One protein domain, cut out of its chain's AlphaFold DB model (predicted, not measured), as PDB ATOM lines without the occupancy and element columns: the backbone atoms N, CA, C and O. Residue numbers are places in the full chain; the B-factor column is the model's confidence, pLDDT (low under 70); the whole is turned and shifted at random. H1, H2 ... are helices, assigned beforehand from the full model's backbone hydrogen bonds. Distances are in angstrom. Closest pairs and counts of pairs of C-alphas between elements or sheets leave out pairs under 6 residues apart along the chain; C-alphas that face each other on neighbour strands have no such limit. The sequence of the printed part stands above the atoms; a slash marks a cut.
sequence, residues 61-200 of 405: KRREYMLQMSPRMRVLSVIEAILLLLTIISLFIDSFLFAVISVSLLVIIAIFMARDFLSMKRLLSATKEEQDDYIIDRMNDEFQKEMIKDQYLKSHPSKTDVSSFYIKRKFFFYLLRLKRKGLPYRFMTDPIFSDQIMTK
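This is residues 61 to 200 of the 405 residues of an uncharacterized protein of Kandleria vitulina (UniProt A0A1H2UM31). A long helical hairpin, H2 and H3, reaches out as an arm from a second long helix, H4; the last residues of H3, 123 to 124, meet residues 130 to 131 of H4 at a steep corner, and the turn between H2 and H3, residues 92 to 97, stands free at the arm's far tip. Short H1, H5 and H7 pack on H4 at different places along it, H6 joins H5 to H7, and the contacts between parts are few. The printed part has 140 residues with seven named helices, H1 to H7 in chain order, and no named strand; its class is all helix. It is loose, with a radius of gyration of the C-alphas of 20.4 A, and spans 63 by 46 by 30 A.

The longest helix by residues, H3 (residues 96 to 124), forms a hairpin with H2 (residues 71 to 90). They touch at a shallow tilt of 29 degrees, opposite ways; their closest C-alphas, of Ser 90 and Ala 99, are 5.8 A apart. With residues 123 to 124 alone, H3 touches H4 (residues 128 to 155) only at the corner, and only just, with 3 pairs of C-alphas within 8 A; the closest are Leu 123 and Gln 131, 6.6 A. H4 is the hub, touching four helices. With residues 131 to 139 it touches H1 (residues 61 to 67), about perpendicular at 74 degrees, closest at the C-alphas of Tyr 65 and Ile 135, 5.7 A. With residues 136 to 140 it touches H7 (residues 191 to 200), closest at the C-alphas of Asn 140 and Ile 192, 6.3 A; they run opposite ways at a shallow tilt of 33 degrees, only just short of steep. With residues 144 to 149 it touches H5 (residues 164 to 181) at a steep tilt of 60 degrees, closest at the C-alphas of Lys 145 and Ile 167, 6.3 A. H6 (residues 183 to 189) and H7 touch only at the corner, closest at the C-alphas of Phe 187 and Ser 194, 4.9 A. H2 and H4 are apart. In H1 to H7 every O i to N i+4 pair is within hydrogen-bond range.

H1 begins at C-alpha 61, (-3.703, 0.697, -42.786). H2 measures 28.2 A from first to last C-alpha, H3 41.9 A, H4 40.7 A and H5 25.4 A. H3 begins at C-alpha 96, (-50.039, -10.812, -44.046). H7 ends at C-alpha 200, (10.813, -16.274, -43.012).

The two C-alphas farthest apart, of Asp 94 and Met 198, are 65.3 A apart. Residues 92 to 97 and 154 to 160 stand free, among others. The printed part has no cut and no long link. The mean pLDDT of the printed part is 80.2; residues 68 to 77, 91, 93 to 94 and 116 are under 70.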
ATOM      1  N   LYS A  61      -3.404   1.626 -41.684       83.00
ATOM      2  CA  LYS A  61      -3.703   0.697 -42.786       83.00
ATOM      3  C   LYS A  61      -3.820  -0.743 -42.292       83.00
ATOM      4  O   LYS A  61      -4.701  -1.461 -42.744       83.00
ATOM      5  N   ARG A  62      -3.011  -1.156 -41.308       81.81
ATOM      6  CA  ARG A  62      -3.152  -2.489 -40.685       81.81
ATOM      7  C   ARG A  62      -4.530  -2.667 -40.043       81.81
ATOM      8  O   ARG A  62      -5.205  -3.663 -40.286       81.81
ATOM      9  N   ARG A  63      -4.994  -1.662 -39.289       78.56
ATOM     10  CA  ARG A  63      -6.365  -1.645 -38.747       78.56
ATOM     11  C   ARG A  63      -7.414  -1.656 -39.851       78.56
ATOM     12  O   ARG A  63      -8.420  -2.334 -39.701       78.56
ATOM     13  N   GLU A  64      -7.188  -0.938 -40.945       81.56
ATOM     14  CA  GLU A  64      -8.092  -0.947 -42.094       81.56
ATOM     15  C   GLU A  64      -8.205  -2.342 -42.721       81.56
ATOM     16  O   GLU A  64      -9.318  -2.791 -42.963       81.56
ATOM     17  N   TYR A  65      -7.106  -3.077 -42.891       80.69
ATOM     18  CA  TYR A  65      -7.152  -4.461 -43.373       80.69
ATOM     19  C   TYR A  65      -7.876  -5.411 -42.411       80.69
ATOM     20  O   TYR A  65      -8.666  -6.245 -42.862       80.69
ATOM     21  N   MET A  66      -7.677  -5.253 -41.096       73.94
ATOM     22  CA  MET A  66      -8.387  -6.045 -40.080       73.94
ATOM     23  C   MET A  66      -9.885  -5.728 -40.015       73.94
ATOM     24  O   MET A  66     -10.704  -6.624 -39.825       73.94
ATOM     25  N   LEU A  67     -10.251  -4.451 -40.163       71.56
ATOM     26  CA  LEU A  67     -11.615  -3.951 -39.974       71.56
ATOM     27  C   LEU A  67     -12.386  -3.757 -41.277       71.56
ATOM     28  O   LEU A  67     -13.576  -3.441 -41.226       71.56
ATOM     29  N   GLN A  68     -11.755  -3.910 -42.446       66.62
ATOM     30  CA  GLN A  68     -12.460  -3.854 -43.718       66.62
ATOM     31  C   GLN A  68     -13.511  -4.965 -43.694       66.62
ATOM     32  O   GLN A  68     -13.224  -6.134 -43.962       66.62
ATOM     33  N   MET A  69     -14.757  -4.587 -43.428       56.19
ATOM     34  CA  MET A  69     -15.909  -5.439 -43.664       56.19
ATOM     35  C   MET A  69     -15.803  -6.005 -45.076       56.19
ATOM     36  O   MET A  69     -15.538  -5.259 -46.028       56.19
ATOM     37  N   SER A  70     -15.995  -7.320 -45.213       58.75
ATOM     38  CA  SER A  70     -16.061  -7.935 -46.533       58.75
ATOM     39  C   SER A  70     -17.076  -7.143 -47.379       58.75
ATOM     40  O   SER A  70     -18.084  -6.670 -46.844       58.75
ATOM     41  N   PRO A  71     -16.872  -6.962 -48.693       59.31
ATOM     42  CA  PRO A  71     -17.854  -6.280 -49.538       59.31
ATOM     43  C   PRO A  71     -19.271  -6.861 -49.396       59.31
ATOM     44  O   PRO A  71     -20.252  -6.147 -49.579       59.31
ATOM     45  N   ARG A  72     -19.377  -8.142 -49.005       58.44
ATOM     46  CA  ARG A  72     -20.635  -8.810 -48.656       58.44
ATOM     47  C   ARG A  72     -21.317  -8.195 -47.436       58.44
ATOM     48  O   ARG A  72     -22.518  -8.000 -47.502       58.44
ATOM     49  N   MET A  73     -20.585  -7.828 -46.386       59.81
ATOM     50  CA  MET A  73     -21.146  -7.207 -45.178       59.81
ATOM     51  C   MET A  73     -21.696  -5.804 -45.429       59.81
ATOM     52  O   MET A  73     -22.781  -5.487 -44.956       59.81
ATOM     53  N   ARG A  74     -21.018  -4.980 -46.243       63.47
ATOM     54  CA  ARG A  74     -21.578  -3.673 -46.638       63.47
ATOM     55  C   ARG A  74     -22.881  -3.855 -47.409       63.47
ATOM     56  O   ARG A  74     -23.870  -3.201 -47.106       63.47
ATOM     57  N   VAL A  75     -22.896  -4.785 -48.362       65.88
ATOM     58  CA  VAL A  75     -24.103  -5.104 -49.133       65.88
ATOM     59  C   VAL A  75     -25.207  -5.657 -48.228       65.88
ATOM     60  O   VAL A  75     -26.334  -5.197 -48.333       65.88
ATOM     61  N   LEU A  76     -24.893  -6.564 -47.300       66.50
ATOM     62  CA  LEU A  76     -25.858  -7.125 -46.350       66.50
ATOM     63  C   LEU A  76     -26.429  -6.062 -45.409       66.50
ATOM     64  O   LEU A  76     -27.635  -6.047 -45.231       66.50
ATOM     65  N   SER A  77     -25.616  -5.129 -44.907       66.88
ATOM     66  CA  SER A  77     -26.096  -4.017 -44.069       66.88
ATOM     67  C   SER A  77     -27.006  -3.042 -44.829       66.88
ATOM     68  O   SER A  77     -27.991  -2.550 -44.287       66.88
ATOM     69  N   VAL A  78     -26.727  -2.795 -46.115       74.06
ATOM     70  CA  VAL A  78     -27.596  -1.979 -46.976       74.06
ATOM     71  C   VAL A  78     -28.898  -2.724 -47.282       74.06
ATOM     72  O   VAL A  78     -29.967  -2.124 -47.234       74.06
ATOM     73  N   ILE A  79     -28.832  -4.031 -47.555       73.38
ATOM     74  CA  ILE A  79     -30.018  -4.871 -47.773       73.38
ATOM     75  C   ILE A  79     -30.853  -4.970 -46.489       73.38
ATOM     76  O   ILE A  79     -32.074  -4.897 -46.566       73.38
ATOM     77  N   GLU A  80     -30.226  -5.080 -45.318       73.88
ATOM     78  CA  GLU A  80     -30.890  -5.056 -44.012       73.88
ATOM     79  C   GLU A  80     -31.624  -3.733 -43.792       73.88
ATOM     80  O   GLU A  80     -32.803  -3.746 -43.458       73.88
ATOM     81  N   ALA A  81     -30.975  -2.596 -44.064       76.12
ATOM     82  CA  ALA A  81     -31.608  -1.284 -43.970       76.12
ATOM     83  C   ALA A  81     -32.808  -1.150 -44.925       76.12
ATOM     84  O   ALA A  81     -33.862  -0.657 -44.526       76.12
ATOM     85  N   ILE A  82     -32.681  -1.635 -46.168       77.81
ATOM     86  CA  ILE A  82     -33.778  -1.649 -47.149       77.81
ATOM     87  C   ILE A  82     -34.917  -2.566 -46.684       77.81
ATOM     88  O   ILE A  82     -36.083  -2.197 -46.808       77.81
ATOM     89  N   LEU A  83     -34.614  -3.740 -46.129       74.31
ATOM     90  CA  LEU A  83     -35.627  -4.683 -45.654       74.31
ATOM     91  C   LEU A  83     -36.307  -4.227 -44.371       74.31
ATOM     92  O   LEU A  83     -37.507  -4.434 -44.252       74.31
ATOM     93  N   LEU A  84     -35.598  -3.559 -43.460       76.12
ATOM     94  CA  LEU A  84     -36.205  -2.893 -42.308       76.12
ATOM     95  C   LEU A  84     -37.206  -1.836 -42.781       76.12
ATOM     96  O   LEU A  84     -38.342  -1.788 -42.309       76.12
ATOM     97  N   LEU A  85     -36.828  -1.050 -43.787       78.06
ATOM     98  CA  LEU A  85     -37.699  -0.043 -44.383       78.06
ATOM     99  C   LEU A  85     -38.915  -0.686 -45.078       78.06
ATOM    100  O   LEU A  85     -40.036  -0.221 -44.898       78.06
ATOM    101  N   LEU A  86     -38.728  -1.812 -45.777       72.56
ATOM    102  CA  LEU A  86     -39.821  -2.602 -46.359       72.56
ATOM    103  C   LEU A  86     -40.718  -3.255 -45.301       72.56
ATOM    104  O   LEU A  86     -41.927  -3.299 -45.506       72.56
ATOM    105  N   THR A  87     -40.176  -3.721 -44.170       71.31
ATOM    106  CA  THR A  87     -40.994  -4.227 -43.058       71.31
ATOM    107  C   THR A  87     -41.827  -3.124 -42.428       71.31
ATOM    108  O   THR A  87     -43.007  -3.333 -42.163       71.31
ATOM    109  N   ILE A  88     -41.259  -1.926 -42.267       74.62
ATOM    110  CA  ILE A  88     -41.992  -0.762 -41.766       74.62
ATOM    111  C   ILE A  88     -43.116  -0.395 -42.739       74.62
ATOM    112  O   ILE A  88     -44.248  -0.242 -42.307       74.62
ATOM    113  N   ILE A  89     -42.845  -0.344 -44.048       74.12
ATOM    114  CA  ILE A  89     -43.878  -0.111 -45.074       74.12
ATOM    115  C   ILE A  89     -44.939  -1.222 -45.053       74.12
ATOM    116  O   ILE A  89     -46.125  -0.933 -45.184       74.12
ATOM    117  N   SER A  90     -44.544  -2.480 -44.839       71.19
ATOM    118  CA  SER A  90     -45.478  -3.608 -44.769       71.19
ATOM    119  C   SER A  90     -46.408  -3.572 -43.557       71.19
ATOM    120  O   SER A  90     -47.469  -4.171 -43.614       71.19
ATOM    121  N   LEU A  91     -46.057  -2.850 -42.487       69.19
ATOM    122  CA  LEU A  91     -46.963  -2.611 -41.357       69.19
ATOM    123  C   LEU A  91     -48.092  -1.626 -41.707       69.19
ATOM    124  O   LEU A  91     -49.098  -1.596 -41.010       69.19
ATOM    125  N   PHE A  92     -47.937  -0.839 -42.776       70.31
ATOM    126  CA  PHE A  92     -48.960   0.086 -43.284       70.31
ATOM    127  C   PHE A  92     -49.798  -0.500 -44.429       70.31
ATOM    128  O   PHE A  92     -50.759   0.127 -44.869       70.31
ATOM    129  N   ILE A  93     -49.432  -1.680 -44.934       69.12
ATOM    130  CA  ILE A  93     -50.151  -2.389 -45.991       69.12
ATOM    131  C   ILE A  93     -50.682  -3.678 -45.361       69.12
ATOM    132  O   ILE A  93     -49.882  -4.537 -45.009       69.12
ATOM    133  N   ASP A  94     -52.003  -3.841 -45.246       67.94
ATOM    134  CA  ASP A  94     -52.669  -5.011 -44.634       67.94
ATOM    135  C   ASP A  94     -52.492  -6.305 -45.465       67.94
ATOM    136  O   ASP A  94     -53.443  -6.915 -45.955       67.94
ATOM    137  N   SER A  95     -51.251  -6.740 -45.676       77.88
ATOM    138  CA  SER A  95     -50.890  -7.944 -46.415       77.88
ATOM    139  C   SER A  95     -50.025  -8.845 -45.543       77.88
ATOM    140  O   SER A  95     -48.800  -8.716 -45.470       77.88
ATOM    141  N   PHE A  96     -50.678  -9.818 -44.910       75.81
ATOM    142  CA  PHE A  96     -50.039 -10.812 -44.046       75.81
ATOM    143  C   PHE A  96     -48.889 -11.563 -44.745       75.81
ATOM    144  O   PHE A  96     -47.834 -11.782 -44.154       75.81
ATOM    145  N   LEU A  97     -49.048 -11.900 -46.031       77.25
ATOM    146  CA  LEU A  97     -48.029 -12.624 -46.799       77.25
ATOM    147  C   LEU A  97     -46.734 -11.807 -46.955       77.25
ATOM    148  O   LEU A  97     -45.632 -12.348 -46.854       77.25
ATOM    149  N   PHE A  98     -46.863 -10.497 -47.174       75.12
ATOM    150  CA  PHE A  98     -45.724  -9.602 -47.370       75.12
ATOM    151  C   PHE A  98     -44.952  -9.378 -46.060       75.12
ATOM    152  O   PHE A  98     -43.717  -9.376 -46.055       75.12
ATOM    153  N   ALA A  99     -45.664  -9.284 -44.934       74.00
ATOM    154  CA  ALA A  99     -45.060  -9.226 -43.603       74.00
ATOM    155  C   ALA A  99     -44.271 -10.511 -43.274       74.00
ATOM    156  O   ALA A  99     -43.131 -10.443 -42.819       74.00
ATOM    157  N   VAL A 100     -44.815 -11.696 -43.584       80.69
ATOM    158  CA  VAL A 100     -44.125 -12.975 -43.328       80.69
ATOM    159  C   VAL A 100     -42.846 -13.112 -44.163       80.69
ATOM    160  O   VAL A 100     -41.810 -13.519 -43.636       80.69
ATOM    161  N   ILE A 101     -42.872 -12.745 -45.449       80.12
ATOM    162  CA  ILE A 101     -41.694 -12.838 -46.331       80.12
ATOM    163  C   ILE A 101     -40.591 -11.867 -45.887       80.12
ATOM    164  O   ILE A 101     -39.419 -12.245 -45.823       80.12
ATOM    165  N   SER A 102     -40.956 -10.628 -45.555       76.75
ATOM    166  CA  SER A 102     -40.002  -9.586 -45.161       76.75
ATOM    167  C   SER A 102     -39.331  -9.882 -43.813       76.75
ATOM    168  O   SER A 102     -38.105  -9.795 -43.717       76.75
ATOM    169  N   VAL A 103     -40.084 -10.350 -42.812       79.44
ATOM    170  CA  VAL A 103     -39.528 -10.804 -41.524       79.44
ATOM    171  C   VAL A 103     -38.617 -12.022 -41.716       79.44
ATOM    172  O   VAL A 103     -37.529 -12.075 -41.146       79.44
ATOM    173  N   SER A 104     -39.006 -12.976 -42.566       78.81
ATOM    174  CA  SER A 104     -38.193 -14.173 -42.842       78.81
ATOM    175  C   SER A 104     -36.843 -13.824 -43.492       78.81
ATOM    176  O   SER A 104     -35.809 -14.375 -43.116       78.81
ATOM    177  N   LEU A 105     -36.830 -12.874 -44.435       80.06
ATOM    178  CA  LEU A 105     -35.606 -12.353 -45.057       80.06
ATOM    179  C   LEU A 105     -34.714 -11.603 -44.058       80.06
ATOM    180  O   LEU A 105     -33.496 -11.790 -44.083       80.06
ATOM    181  N   LEU A 106     -35.303 -10.812 -43.154       79.50
ATOM    182  CA  LEU A 106     -34.559 -10.148 -42.081       79.50
ATOM    183  C   LEU A 106     -33.879 -11.150 -41.150       79.50
ATOM    184  O   LEU A 106     -32.705 -10.976 -40.838       79.50
ATOM    185  N   VAL A 107     -34.567 -12.224 -40.751       80.94
ATOM    186  CA  VAL A 107     -33.974 -13.270 -39.899       80.94
ATOM    187  C   VAL A 107     -32.784 -13.933 -40.594       80.94
ATOM    188  O   VAL A 107     -31.734 -14.114 -39.979       80.94
ATOM    189  N   ILE A 108     -32.901 -14.251 -41.887       80.50
ATOM    190  CA  ILE A 108     -31.794 -14.830 -42.660       80.50
ATOM    191  C   ILE A 108     -30.591 -13.877 -42.681       80.50
ATOM    192  O   ILE A 108     -29.462 -14.303 -42.434       80.50
ATOM    193  N   ILE A 109     -30.812 -12.585 -42.929       77.56
ATOM    194  CA  ILE A 109     -29.733 -11.588 -42.969       77.56
ATOM    195  C   ILE A 109     -29.113 -11.373 -41.592       77.56
ATOM    196  O   ILE A 109     -27.888 -11.322 -41.494       77.56
ATOM    197  N   ALA A 110     -29.920 -11.345 -40.532       76.69
ATOM    198  CA  ALA A 110     -29.439 -11.266 -39.158       76.69
ATOM    199  C   ALA A 110     -28.530 -12.459 -38.810       76.69
ATOM    200  O   ALA A 110     -27.482 -12.273 -38.194       76.69
ATOM    201  N   ILE A 111     -28.862 -13.673 -39.267       79.94
ATOM    202  CA  ILE A 111     -28.004 -14.859 -39.103       79.94
ATOM    203  C   ILE A 111     -26.669 -14.684 -39.845       79.94
ATOM    204  O   ILE A 111     -25.613 -14.997 -39.287       79.94
ATOM    205  N   PHE A 112     -26.683 -14.171 -41.081       76.56
ATOM    206  CA  PHE A 112     -25.450 -13.899 -41.832       76.56
ATOM    207  C   PHE A 112     -24.585 -12.825 -41.156       76.56
ATOM    208  O   PHE A 112     -23.384 -13.036 -40.983       76.56
ATOM    209  N   MET A 113     -25.192 -11.727 -40.701       74.62
ATOM    210  CA  MET A 113     -24.522 -10.654 -39.959       74.62
ATOM    211  C   MET A 113     -23.918 -11.166 -38.645       74.62
ATOM    212  O   MET A 113     -22.767 -10.864 -38.337       74.62
ATOM    213  N   ALA A 114     -24.647 -12.000 -37.894       74.81
ATOM    214  CA  ALA A 114     -24.165 -12.599 -36.651       74.81
ATOM    215  C   ALA A 114     -22.985 -13.556 -36.887       74.81
ATOM    216  O   ALA A 114     -22.001 -13.528 -36.144       74.81
ATOM    217  N   ARG A 115     -23.045 -14.378 -37.942       78.12
ATOM    218  CA  ARG A 115     -21.947 -15.273 -38.333       78.12
ATOM    219  C   ARG A 115     -20.679 -14.494 -38.685       78.12
ATOM    220  O   ARG A 115     -19.591 -14.876 -38.252       78.12
ATOM    221  N   ASP A 116     -20.812 -13.414 -39.444       69.94
ATOM    222  CA  ASP A 116     -19.679 -12.586 -39.858       69.94
ATOM    223  C   ASP A 116     -19.150 -11.706 -38.710       69.94
ATOM    224  O   ASP A 116     -17.945 -11.492 -38.592       69.94
ATOM    225  N   PHE A 117     -20.011 -11.271 -37.788       72.62
ATOM    226  CA  PHE A 117     -19.580 -10.630 -36.544       72.62
ATOM    227  C   PHE A 117     -18.769 -11.591 -35.664       72.62
ATOM    228  O   PHE A 117     -17.709 -11.229 -35.153       72.62
ATOM    229  N   LEU A 118     -19.222 -12.841 -35.524       75.81
ATOM    230  CA  LEU A 118     -18.486 -13.880 -34.799       75.81
ATOM    231  C   LEU A 118     -17.137 -14.194 -35.456       75.81
ATOM    232  O   LEU A 118     -16.168 -14.441 -34.739       75.81
ATOM    233  N   SER A 119     -17.049 -14.164 -36.789       72.75
ATOM    234  CA  SER A 119     -15.783 -14.383 -37.495       72.75
ATOM    235  C   SER A 119     -14.794 -13.232 -37.273       72.75
ATOM    236  O   SER A 119     -13.638 -13.497 -36.948       72.75
ATOM    237  N   MET A 120     -15.248 -11.972 -37.314       71.88
ATOM    238  CA  MET A 120     -14.416 -10.821 -36.937       71.88
ATOM    239  C   MET A 120     -13.988 -10.872 -35.471       71.88
ATOM    240  O   MET A 120     -12.827 -10.618 -35.163       71.88
ATOM    241  N   LYS A 121     -14.894 -11.236 -34.556       75.38
ATOM    242  CA  LYS A 121     -14.563 -11.367 -33.134       75.38
ATOM    243  C   LYS A 121     -13.480 -12.424 -32.909       75.38
ATOM    244  O   LYS A 121     -12.557 -12.168 -32.147       75.38
ATOM    245  N   ARG A 122     -13.569 -13.570 -33.601       78.94
ATOM    246  CA  ARG A 122     -12.536 -14.617 -33.562       78.94
ATOM    247  C   ARG A 122     -11.187 -14.114 -34.067       78.94
ATOM    248  O   ARG A 122     -10.186 -14.383 -33.421       78.94
ATOM    249  N   LEU A 123     -11.170 -13.362 -35.168       76.50
ATOM    250  CA  LEU A 123      -9.945 -12.782 -35.725       76.50
ATOM    251  C   LEU A 123      -9.302 -11.763 -34.767       76.50
ATOM    252  O   LEU A 123      -8.095 -11.767 -34.566       76.50
ATOM    253  N   LEU A 124     -10.106 -10.916 -34.122       77.12
ATOM    254  CA  LEU A 124      -9.609  -9.948 -33.137       77.12
ATOM    255  C   LEU A 124      -9.093 -10.614 -31.853       77.12
ATOM    256  O   LEU A 124      -8.231 -10.049 -31.186       77.12
ATOM    257  N   SER A 125      -9.602 -11.801 -31.515       77.50
ATOM    258  CA  SER A 125      -9.084 -12.631 -30.421       77.50
ATOM    259  C   SER A 125      -7.951 -13.577 -30.836       77.50
ATOM    260  O   SER A 125      -7.452 -14.309 -29.987       77.50
ATOM    261  N   ALA A 126      -7.599 -13.616 -32.122       80.31
ATOM    262  CA  ALA A 126      -6.559 -14.489 -32.648       80.31
ATOM    263  C   ALA A 126      -5.166 -14.031 -32.193       80.31
ATOM    264  O   ALA A 126      -4.975 -12.894 -31.749       80.31
ATOM    265  N   THR A 127      -4.190 -14.924 -32.313       86.44
ATOM    266  CA  THR A 127      -2.787 -14.585 -32.057       86.44
ATOM    267  C   THR A 127      -2.303 -13.511 -33.035       86.44
ATOM    268  O   THR A 127      -2.848 -13.346 -34.129       86.44
ATOM    269  N   LYS A 128      -1.259 -12.764 -32.657       82.25
ATOM    270  CA  LYS A 128      -0.685 -11.719 -33.521       82.25
ATOM    271  C   LYS A 128      -0.256 -12.279 -34.884       82.25
ATOM    272  O   LYS A 128      -0.461 -11.628 -35.897       82.25
ATOM    273  N   GLU A 129       0.275 -13.497 -34.904       80.00
ATOM    274  CA  GLU A 129       0.708 -14.165 -36.132       80.00
ATOM    275  C   GLU A 129      -0.472 -14.481 -37.064       80.00
ATOM    276  O   GLU A 129      -0.424 -14.158 -38.248       80.00
ATOM    277  N   GLU A 130      -1.582 -14.995 -36.525       79.31
ATOM    278  CA  GLU A 130      -2.807 -15.237 -37.300       79.31
ATOM    279  C   GLU A 130      -3.421 -13.938 -37.849       79.31
ATOM    280  O   GLU A 130      -3.977 -13.916 -38.951       79.31
ATOM    281  N   GLN A 131      -3.330 -12.840 -37.092       81.75
ATOM    282  CA  GLN A 131      -3.770 -11.519 -37.549       81.75
ATOM    283  C   GLN A 131      -2.882 -10.988 -38.677       81.75
ATOM    284  O   GLN A 131      -3.396 -10.461 -39.667       81.75
ATOM    285  N   ASP A 132      -1.567 -11.139 -38.544       81.38
ATOM    286  CA  ASP A 132      -0.583 -10.695 -39.527       81.38
ATOM    287  C   ASP A 132      -0.735 -11.478 -40.846       81.38
ATOM    288  O   ASP A 132      -0.815 -10.867 -41.915       81.38
ATOM    289  N   ASP A 133      -0.901 -12.804 -40.782       79.31
ATOM    290  CA  ASP A 133      -1.161 -13.649 -41.955       79.31
ATOM    291  C   ASP A 133      -2.474 -13.264 -42.660       79.31
ATOM    292  O   ASP A 133      -2.525 -13.171 -43.891       79.31
ATOM    293  N   TYR A 134      -3.527 -12.945 -41.901       82.12
ATOM    294  CA  TYR A 134      -4.789 -12.464 -42.468       82.12
ATOM    295  C   TYR A 134      -4.639 -11.137 -43.224       82.12
ATOM    296  O   TYR A 134      -5.216 -10.953 -44.303       82.12
ATOM    297  N   ILE A 135      -3.889 -10.186 -42.657       83.31
ATOM    298  CA  ILE A 135      -3.623  -8.893 -43.301       83.31
ATOM    299  C   ILE A 135      -2.841  -9.113 -44.597       83.31
ATOM    300  O   ILE A 135      -3.174  -8.517 -45.620       83.31
ATOM    301  N   ILE A 136      -1.843  -9.995 -44.582       82.19
ATOM    302  CA  ILE A 136      -1.026 -10.287 -45.760       82.19
ATOM    303  C   ILE A 136      -1.861 -10.958 -46.856       82.19
ATOM    304  O   ILE A 136      -1.789 -10.550 -48.014       82.19
ATOM    305  N   ASP A 137      -2.726 -11.915 -46.517       81.75
ATOM    306  CA  ASP A 137      -3.679 -12.508 -47.464       81.75
ATOM    307  C   ASP A 137      -4.574 -11.447 -48.128       81.75
ATOM    308  O   ASP A 137      -4.832 -11.502 -49.332       81.75
ATOM    309  N   ARG A 138      -5.004 -10.430 -47.376       82.94
ATOM    310  CA  ARG A 138      -5.775  -9.305 -47.923       82.94
ATOM    311  C   ARG A 138      -4.961  -8.413 -48.854       82.94
ATOM    312  O   ARG A 138      -5.473  -8.017 -49.902       82.94
ATOM    313  N   MET A 139      -3.722  -8.093 -48.485       83.75
ATOM    314  CA  MET A 139      -2.814  -7.318 -49.336       83.75
ATOM    315  C   MET A 139      -2.557  -8.041 -50.659       83.75
ATOM    316  O   MET A 139      -2.646  -7.432 -51.723       83.75
ATOM    317  N   ASN A 140      -2.321  -9.352 -50.595       83.94
ATOM    318  CA  ASN A 140      -2.158 -10.228 -51.752       83.94
ATOM    319  C   ASN A 140      -3.386 -10.173 -52.674       83.94
ATOM    320  O   ASN A 140      -3.277  -9.988 -53.887       83.94
ATOM    321  N   ASP A 141      -4.583 -10.278 -52.096       85.00
ATOM    322  CA  ASP A 141      -5.853 -10.198 -52.814       85.00
ATOM    323  C   ASP A 141      -6.061  -8.860 -53.540       85.00
ATOM    324  O   ASP A 141      -6.658  -8.828 -54.622       85.00
ATOM    325  N   GLU A 142      -5.657  -7.745 -52.929       85.12
ATOM    326  CA  GLU A 142      -5.701  -6.418 -53.552       85.12
ATOM    327  C   GLU A 142      -4.661  -6.302 -54.668       85.12
ATOM    328  O   GLU A 142      -5.025  -5.966 -55.798       85.12
ATOM    329  N   PHE A 143      -3.418  -6.700 -54.396       86.81
ATOM    330  CA  PHE A 143      -2.321  -6.680 -55.361       86.81
ATOM    331  C   PHE A 143      -2.651  -7.469 -56.635       86.81
ATOM    332  O   PHE A 143      -2.485  -6.978 -57.750       86.81
ATOM    333  N   GLN A 144      -3.207  -8.676 -56.501       87.19
ATOM    334  CA  GLN A 144      -3.593  -9.494 -57.655       87.19
ATOM    335  C   GLN A 144      -4.696  -8.836 -58.496       87.19
ATOM    336  O   GLN A 144      -4.694  -8.941 -59.726       87.19
ATOM    337  N   LYS A 145      -5.649  -8.137 -57.865       88.12
ATOM    338  CA  LYS A 145      -6.702  -7.404 -58.589       88.12
ATOM    339  C   LYS A 145      -6.129  -6.206 -59.341       88.12
ATOM    340  O   LYS A 145      -6.538  -5.984 -60.481       88.12
ATOM    341  N   GLU A 146      -5.191  -5.477 -58.740       88.75
ATOM    342  CA  GLU A 146      -4.470  -4.381 -59.399       88.75
ATOM    343  C   GLU A 146      -3.623  -4.889 -60.566       88.75
ATOM    344  O   GLU A 146      -3.747  -4.383 -61.676       88.75
ATOM    345  N   MET A 147      -2.877  -5.979 -60.385       87.62
ATOM    346  CA  MET A 147      -2.083  -6.575 -61.459       87.62
ATOM    347  C   MET A 147      -2.955  -7.013 -62.649       87.62
ATOM    348  O   MET A 147      -2.595  -6.791 -63.807       87.62
ATOM    349  N   ILE A 148      -4.133  -7.596 -62.394       88.38
ATOM    350  CA  ILE A 148      -5.113  -7.933 -63.441       88.38
ATOM    351  C   ILE A 148      -5.614  -6.670 -64.159       88.38
ATOM    352  O   ILE A 148      -5.800  -6.697 -65.382       88.38
ATOM    353  N   LYS A 149      -5.858  -5.583 -63.416       90.00
ATOM    354  CA  LYS A 149      -6.274  -4.288 -63.970       90.00
ATOM    355  C   LYS A 149      -5.184  -3.727 -64.886       90.00
ATOM    356  O   LYS A 149      -5.467  -3.422 -66.044       90.00
ATOM    357  N   ASP A 150      -3.948  -3.689 -64.413       88.88
ATOM    358  CA  ASP A 150      -2.800  -3.162 -65.148       88.88
ATOM    359  C   ASP A 150      -2.491  -3.970 -66.409       88.88
ATOM    360  O   ASP A 150      -2.277  -3.398 -67.478       88.88
ATOM    361  N   GLN A 151      -2.525  -5.304 -66.331       88.56
ATOM    362  CA  GLN A 151      -2.369  -6.168 -67.507       88.56
ATOM    363  C   GLN A 151      -3.443  -5.893 -68.568       88.56
ATOM    364  O   GLN A 151      -3.172  -5.933 -69.773       88.56
ATOM    365  N   TYR A 152      -4.673  -5.601 -68.142       88.62
ATOM    366  CA  TYR A 152      -5.746  -5.257 -69.066       88.62
ATOM    367  C   TYR A 152      -5.534  -3.887 -69.716       88.62
ATOM    368  O   TYR A 152      -5.662  -3.776 -70.933       88.62
ATOM    369  N   LEU A 153      -5.177  -2.863 -68.937       89.62
ATOM    370  CA  LEU A 153      -4.931  -1.514 -69.458       89.62
ATOM    371  C   LEU A 153      -3.733  -1.487 -70.416       89.62
ATOM    372  O   LEU A 153      -3.816  -0.892 -71.485       89.62
ATOM    373  N   LYS A 154      -2.661  -2.229 -70.109       90.00
ATOM    374  CA  LYS A 154      -1.504  -2.385 -71.010       90.00
ATOM    375  C   LYS A 154      -1.869  -3.041 -72.343       90.00
ATOM    376  O   LYS A 154      -1.323  -2.670 -73.375       90.00
ATOM    377  N   SER A 155      -2.790  -4.005 -72.335       88.06
ATOM    378  CA  SER A 155      -3.264  -4.662 -73.565       88.06
ATOM    379  C   SER A 155      -4.331  -3.860 -74.321       88.06
ATOM    380  O   SER A 155      -4.610  -4.171 -75.475       88.06
ATOM    381  N   HIS A 156      -4.914  -2.831 -73.700       87.00
ATOM    382  CA  HIS A 156      -5.960  -1.986 -74.280       87.00
ATOM    383  C   HIS A 156      -5.658  -0.503 -74.006       87.00
ATOM    384  O   HIS A 156      -6.376   0.129 -73.229       87.00
ATOM    385  N   PRO A 157      -4.632   0.075 -74.657       84.38
ATOM    386  CA  PRO A 157      -4.145   1.422 -74.348       84.38
ATOM    387  C   PRO A 157      -5.174   2.535 -74.603       84.38
ATOM    388  O   PRO A 157      -5.034   3.633 -74.079       84.38
ATOM    389  N   SER A 158      -6.230   2.263 -75.375       84.31
ATOM    390  CA  SER A 158      -7.346   3.193 -75.596       84.31
ATOM    391  C   SER A 158      -8.328   3.285 -74.423       84.31
ATOM    392  O   SER A 158      -9.230   4.121 -74.450       84.31
ATOM    393  N   LYS A 159      -8.203   2.424 -73.406       83.56
ATOM    394  CA  LYS A 159      -9.095   2.393 -72.244       83.56
ATOM    395  C   LYS A 159      -8.414   2.985 -71.020       83.56
ATOM    396  O   LYS A 159      -7.267   2.676 -70.728       83.56
ATOM    397  N   THR A 160      -9.166   3.784 -70.270       81.94
ATOM    398  CA  THR A 160      -8.718   4.411 -69.018       81.94
ATOM    399  C   THR A 160      -9.138   3.634 -67.774       81.94
ATOM    400  O   THR A 160      -8.561   3.831 -66.709       81.94
ATOM    401  N   ASP A 161     -10.120   2.734 -67.889       86.12
ATOM    402  CA  ASP A 161     -10.579   1.923 -66.765       86.12
ATOM    403  C   ASP A 161     -11.081   0.536 -67.190       86.12
ATOM    404  O   ASP A 161     -11.336   0.252 -68.367       86.12
ATOM    405  N   VAL A 162     -11.208  -0.348 -66.201       85.75
ATOM    406  CA  VAL A 162     -11.549  -1.762 -66.377       85.75
ATOM    407  C   VAL A 162     -12.813  -2.080 -65.602       85.75
ATOM    408  O   VAL A 162     -12.955  -1.717 -64.436       85.75
ATOM    409  N   SER A 163     -13.738  -2.817 -66.219       88.69
ATOM    410  CA  SER A 163     -14.974  -3.177 -65.530       88.69
ATOM    411  C   SER A 163     -14.686  -4.048 -64.299       88.69
ATOM    412  O   SER A 163     -13.989  -5.063 -64.365       88.69
ATOM    413  N   SER A 164     -15.288  -3.687 -63.163       84.19
ATOM    414  CA  SER A 164     -15.195  -4.455 -61.909       84.19
ATOM    415  C   SER A 164     -15.636  -5.917 -62.091       84.19
ATOM    416  O   SER A 164     -15.068  -6.827 -61.485       84.19
ATOM    417  N   PHE A 165     -16.583  -6.175 -63.002       85.44
ATOM    418  CA  PHE A 165     -16.982  -7.532 -63.380       85.44
ATOM    419  C   PHE A 165     -15.842  -8.326 -64.038       85.44
ATOM    420  O   PHE A 165     -15.631  -9.490 -63.692       85.44
ATOM    421  N   TYR A 166     -15.078  -7.712 -64.949       86.62
ATOM    422  CA  TYR A 166     -13.933  -8.362 -65.588       86.62
ATOM    423  C   TYR A 166     -12.853  -8.724 -64.564       86.62
ATOM    424  O   TYR A 166     -12.404  -9.874 -64.538       86.62
ATOM    425  N   ILE A 167     -12.498  -7.782 -63.680       86.25
ATOM    426  CA  ILE A 167     -11.501  -7.999 -62.620       86.25
ATOM    427  C   ILE A 167     -11.944  -9.154 -61.717       86.25
ATOM    428  O   ILE A 167     -11.198 -10.115 -61.540       86.25
ATOM    429  N   LYS A 168     -13.189  -9.126 -61.217       86.69
ATOM    430  CA  LYS A 168     -13.745 -10.199 -60.373       86.69
ATOM    431  C   LYS A 168     -13.733 -11.556 -61.073       86.69
ATOM    432  O   LYS A 168     -13.366 -12.551 -60.455       86.69
ATOM    433  N   ARG A 169     -14.097 -11.613 -62.359       89.50
ATOM    434  CA  ARG A 169     -14.102 -12.860 -63.137       89.50
ATOM    435  C   ARG A 169     -12.691 -13.418 -63.324       89.50
ATOM    436  O   ARG A 169     -12.481 -14.613 -63.136       89.50
ATOM    437  N   LYS A 170     -11.717 -12.579 -63.683       89.19
ATOM    438  CA  LYS A 170     -10.312 -12.996 -63.828       89.19
ATOM    439  C   LYS A 170      -9.711 -13.428 -62.493       89.19
ATOM    440  O   LYS A 170      -9.077 -14.479 -62.442       89.19
ATOM    441  N   PHE A 171      -9.985 -12.686 -61.424       87.31
ATOM    442  CA  PHE A 171      -9.559 -13.027 -60.071       87.31
ATOM    443  C   PHE A 171     -10.168 -14.358 -59.596       87.31
ATOM    444  O   PHE A 171      -9.473 -15.204 -59.045       87.31
ATOM    445  N   PHE A 172     -11.439 -14.622 -59.907       88.19
ATOM    446  CA  PHE A 172     -12.064 -15.920 -59.638       88.19
ATOM    447  C   PHE A 172     -11.349 -17.077 -60.357       88.19
ATOM    448  O   PHE A 172     -11.098 -18.122 -59.757       88.19
ATOM    449  N   PHE A 173     -10.958 -16.894 -61.623       87.31
ATOM    450  CA  PHE A 173     -10.153 -17.892 -62.335       87.31
ATOM    451  C   PHE A 173      -8.743 -18.052 -61.755       87.31
ATOM    452  O   PHE A 173      -8.214 -19.163 -61.772       87.31
ATOM    453  N   TYR A 174      -8.143 -16.981 -61.234       86.75
ATOM    454  CA  TYR A 174      -6.885 -17.044 -60.492       86.75
ATOM    455  C   TYR A 174      -7.028 -17.911 -59.231       86.75
ATOM    456  O   TYR A 174      -6.289 -18.882 -59.090       86.75
ATOM    457  N   LEU A 175      -8.045 -17.665 -58.398       86.25
ATOM    458  CA  LEU A 175      -8.337 -18.481 -57.211       86.25
ATOM    459  C   LEU A 175      -8.616 -19.952 -57.561       86.25
ATOM    460  O   LEU A 175      -8.158 -20.863 -56.875       86.25
ATOM    461  N   LEU A 176      -9.326 -20.212 -58.662       86.94
ATOM    462  CA  LEU A 176      -9.532 -21.574 -59.168       86.94
ATOM    463  C   LEU A 176      -8.216 -22.255 -59.563       86.94
ATOM    464  O   LEU A 176      -8.037 -23.442 -59.291       86.94
ATOM    465  N   ARG A 177      -7.300 -21.526 -60.212       85.12
ATOM    466  CA  ARG A 177      -5.973 -22.049 -60.566       85.12
ATOM    467  C   ARG A 177      -5.129 -22.304 -59.327       85.12
ATOM    468  O   ARG A 177      -4.532 -23.370 -59.262       85.12
ATOM    469  N   LEU A 178      -5.141 -21.398 -58.349       86.81
ATOM    470  CA  LEU A 178      -4.502 -21.600 -57.046       86.81
ATOM    471  C   LEU A 178      -5.012 -22.869 -56.368       86.81
ATOM    472  O   LEU A 178      -4.218 -23.710 -55.972       86.81
ATOM    473  N   LYS A 179      -6.333 -23.072 -56.319       86.50
ATOM    474  CA  LYS A 179      -6.925 -24.276 -55.718       86.50
ATOM    475  C   LYS A 179      -6.492 -25.569 -56.421       86.50
ATOM    476  O   LYS A 179      -6.412 -26.608 -55.780       86.50
ATOM    477  N   ARG A 180      -6.235 -25.520 -57.733       85.88
ATOM    478  CA  ARG A 180      -5.780 -26.682 -58.519       85.88
ATOM    479  C   ARG A 180      -4.272 -26.915 -58.441       85.88
ATOM    480  O   ARG A 180      -3.854 -28.063 -58.404       85.88
ATOM    481  N   LYS A 181      -3.470 -25.849 -58.495       83.69
ATOM    482  CA  LYS A 181      -2.002 -25.911 -58.593       83.69
ATOM    483  C   LYS A 181      -1.289 -25.791 -57.241       83.69
ATOM    484  O   LYS A 181      -0.111 -26.110 -57.159       83.69
ATOM    485  N   GLY A 182      -1.989 -25.356 -56.198       86.19
ATOM    486  CA  GLY A 182      -1.474 -25.258 -54.836       86.19
ATOM    487  C   GLY A 182      -0.536 -24.073 -54.591       86.19
ATOM    488  O   GLY A 182      -0.516 -23.087 -55.334       86.19
ATOM    489  N   LEU A 183       0.236 -24.195 -53.508       84.31
ATOM    490  CA  LEU A 183       1.176 -23.192 -52.998       84.31
ATOM    491  C   LEU A 183       2.304 -22.804 -53.973       84.31
ATOM    492  O   LEU A 183       2.594 -21.610 -54.039       84.31
ATOM    493  N   PRO A 184       2.892 -23.712 -54.780       85.81
ATOM    494  CA  PRO A 184       3.941 -23.334 -55.733       85.81
ATOM    495  C   PRO A 184       3.477 -22.282 -56.744       85.81
ATOM    496  O   PRO A 184       4.174 -21.312 -57.031       85.81
ATOM    497  N   TYR A 185       2.241 -22.415 -57.237       84.81
ATOM    498  CA  TYR A 185       1.665 -21.422 -58.140       84.81
ATOM    499  C   TYR A 185       1.462 -20.077 -57.442       84.81
ATOM    500  O   TYR A 185       1.717 -19.042 -58.052       84.81
ATOM    501  N   ARG A 186       1.043 -20.081 -56.169       84.62
ATOM    502  CA  ARG A 186       0.928 -18.857 -55.362       84.62
ATOM    503  C   ARG A 186       2.283 -18.172 -55.221       84.62
ATOM    504  O   ARG A 186       2.393 -17.000 -55.546       84.62
ATOM    505  N   PHE A 187       3.311 -18.927 -54.845       86.69
ATOM    506  CA  PHE A 187       4.671 -18.424 -54.678       86.69
ATOM    507  C   PHE A 187       5.239 -17.792 -55.959       86.69
ATOM    508  O   PHE A 187       5.863 -16.742 -55.891       86.69
ATOM    509  N   MET A 188       4.979 -18.369 -57.137       85.00
ATOM    510  CA  MET A 188       5.453 -17.793 -58.405       85.00
ATOM    511  C   MET A 188       4.662 -16.568 -58.879       85.00
ATOM    512  O   MET A 188       5.187 -15.758 -59.639       85.00
ATOM    513  N   THR A 189       3.377 -16.474 -58.533       82.19
ATOM    514  CA  THR A 189       2.478 -15.451 -59.101       82.19
ATOM    515  C   THR A 189       2.245 -14.261 -58.185       82.19
ATOM    516  O   THR A 189       1.778 -13.223 -58.655       82.19
ATOM    517  N   ASP A 190       2.565 -14.399 -56.902       83.44
ATOM    518  CA  ASP A 190       2.311 -13.402 -55.877       83.44
ATOM    519  C   ASP A 190       3.623 -12.947 -55.215       83.44
ATOM    520  O   ASP A 190       4.186 -13.682 -54.398       83.44
ATOM    521  N   PRO A 191       4.140 -11.754 -55.567       85.38
ATOM    522  CA  PRO A 191       5.424 -11.277 -55.072       85.38
ATOM    523  C   PRO A 191       5.397 -10.954 -53.577       85.38
ATOM    524  O   PRO A 191       6.403 -11.165 -52.913       85.38
ATOM    525  N   ILE A 192       4.264 -10.498 -53.029       85.31
ATOM    526  CA  ILE A 192       4.145 -10.183 -51.596       85.31
ATOM    527  C   ILE A 192       4.183 -11.482 -50.780       85.31
ATOM    528  O   ILE A 192       4.923 -11.583 -49.801       85.31
ATOM    529  N   PHE A 193       3.445 -12.507 -51.218       84.44
ATOM    530  CA  PHE A 193       3.506 -13.838 -50.610       84.44
ATOM    531  C   PHE A 193       4.905 -14.463 -50.739       84.44
ATOM    532  O   PHE A 193       5.431 -15.002 -49.769       84.44
ATOM    533  N   SER A 194       5.532 -14.367 -51.915       87.50
ATOM    534  CA  SER A 194       6.893 -14.868 -52.133       87.50
ATOM    535  C   SER A 194       7.907 -14.200 -51.202       87.50
ATOM    536  O   SER A 194       8.692 -14.892 -50.552       87.50
ATOM    537  N   ASP A 195       7.851 -12.874 -51.072       87.38
ATOM    538  CA  ASP A 195       8.763 -12.110 -50.224       87.38
ATOM    539  C   ASP A 195       8.558 -12.407 -48.732       87.38
ATOM    540  O   ASP A 195       9.533 -12.567 -47.998       87.38
ATOM    541  N   GLN A 196       7.313 -12.597 -48.280       85.50
ATOM    542  CA  GLN A 196       7.023 -13.040 -46.911       85.50
ATOM    543  C   GLN A 196       7.678 -14.395 -46.613       85.50
ATOM    544  O   GLN A 196       8.364 -14.543 -45.599       85.50
ATOM    545  N   ILE A 197       7.486 -15.380 -47.496       87.38
ATOM    546  CA  ILE A 197       8.069 -16.715 -47.337       87.38
ATOM    547  C   ILE A 197       9.594 -16.636 -47.353       87.38
ATOM    548  O   ILE A 197      10.238 -17.168 -46.454       87.38
ATOM    549  N   MET A 198      10.185 -15.923 -48.314       89.44
ATOM    550  CA  MET A 198      11.637 -15.769 -48.380       89.44
ATOM    551  C   MET A 198      12.199 -15.005 -47.181       89.44
ATOM    552  O   MET A 198      13.317 -15.282 -46.763       89.44
ATOM    553  N   THR A 199      11.440 -14.080 -46.596       88.00
ATOM    554  CA  THR A 199      11.833 -13.389 -45.364       88.00
ATOM    555  C   THR A 199      11.829 -14.336 -44.166       88.00
ATOM    556  O   THR A 199      12.765 -14.294 -43.372       88.00
ATOM    557  N   LYS A 200      10.824 -15.218 -44.042       86.94
ATOM    558  CA  LYS A 200      10.813 -16.274 -43.012       86.94
ATOM    559  C   LYS A 200      12.007 -17.219 -43.187       86.94
ATOM    560  O   LYS A 200      12.762 -17.406 -42.243       86.94
TER     561      LYS A 200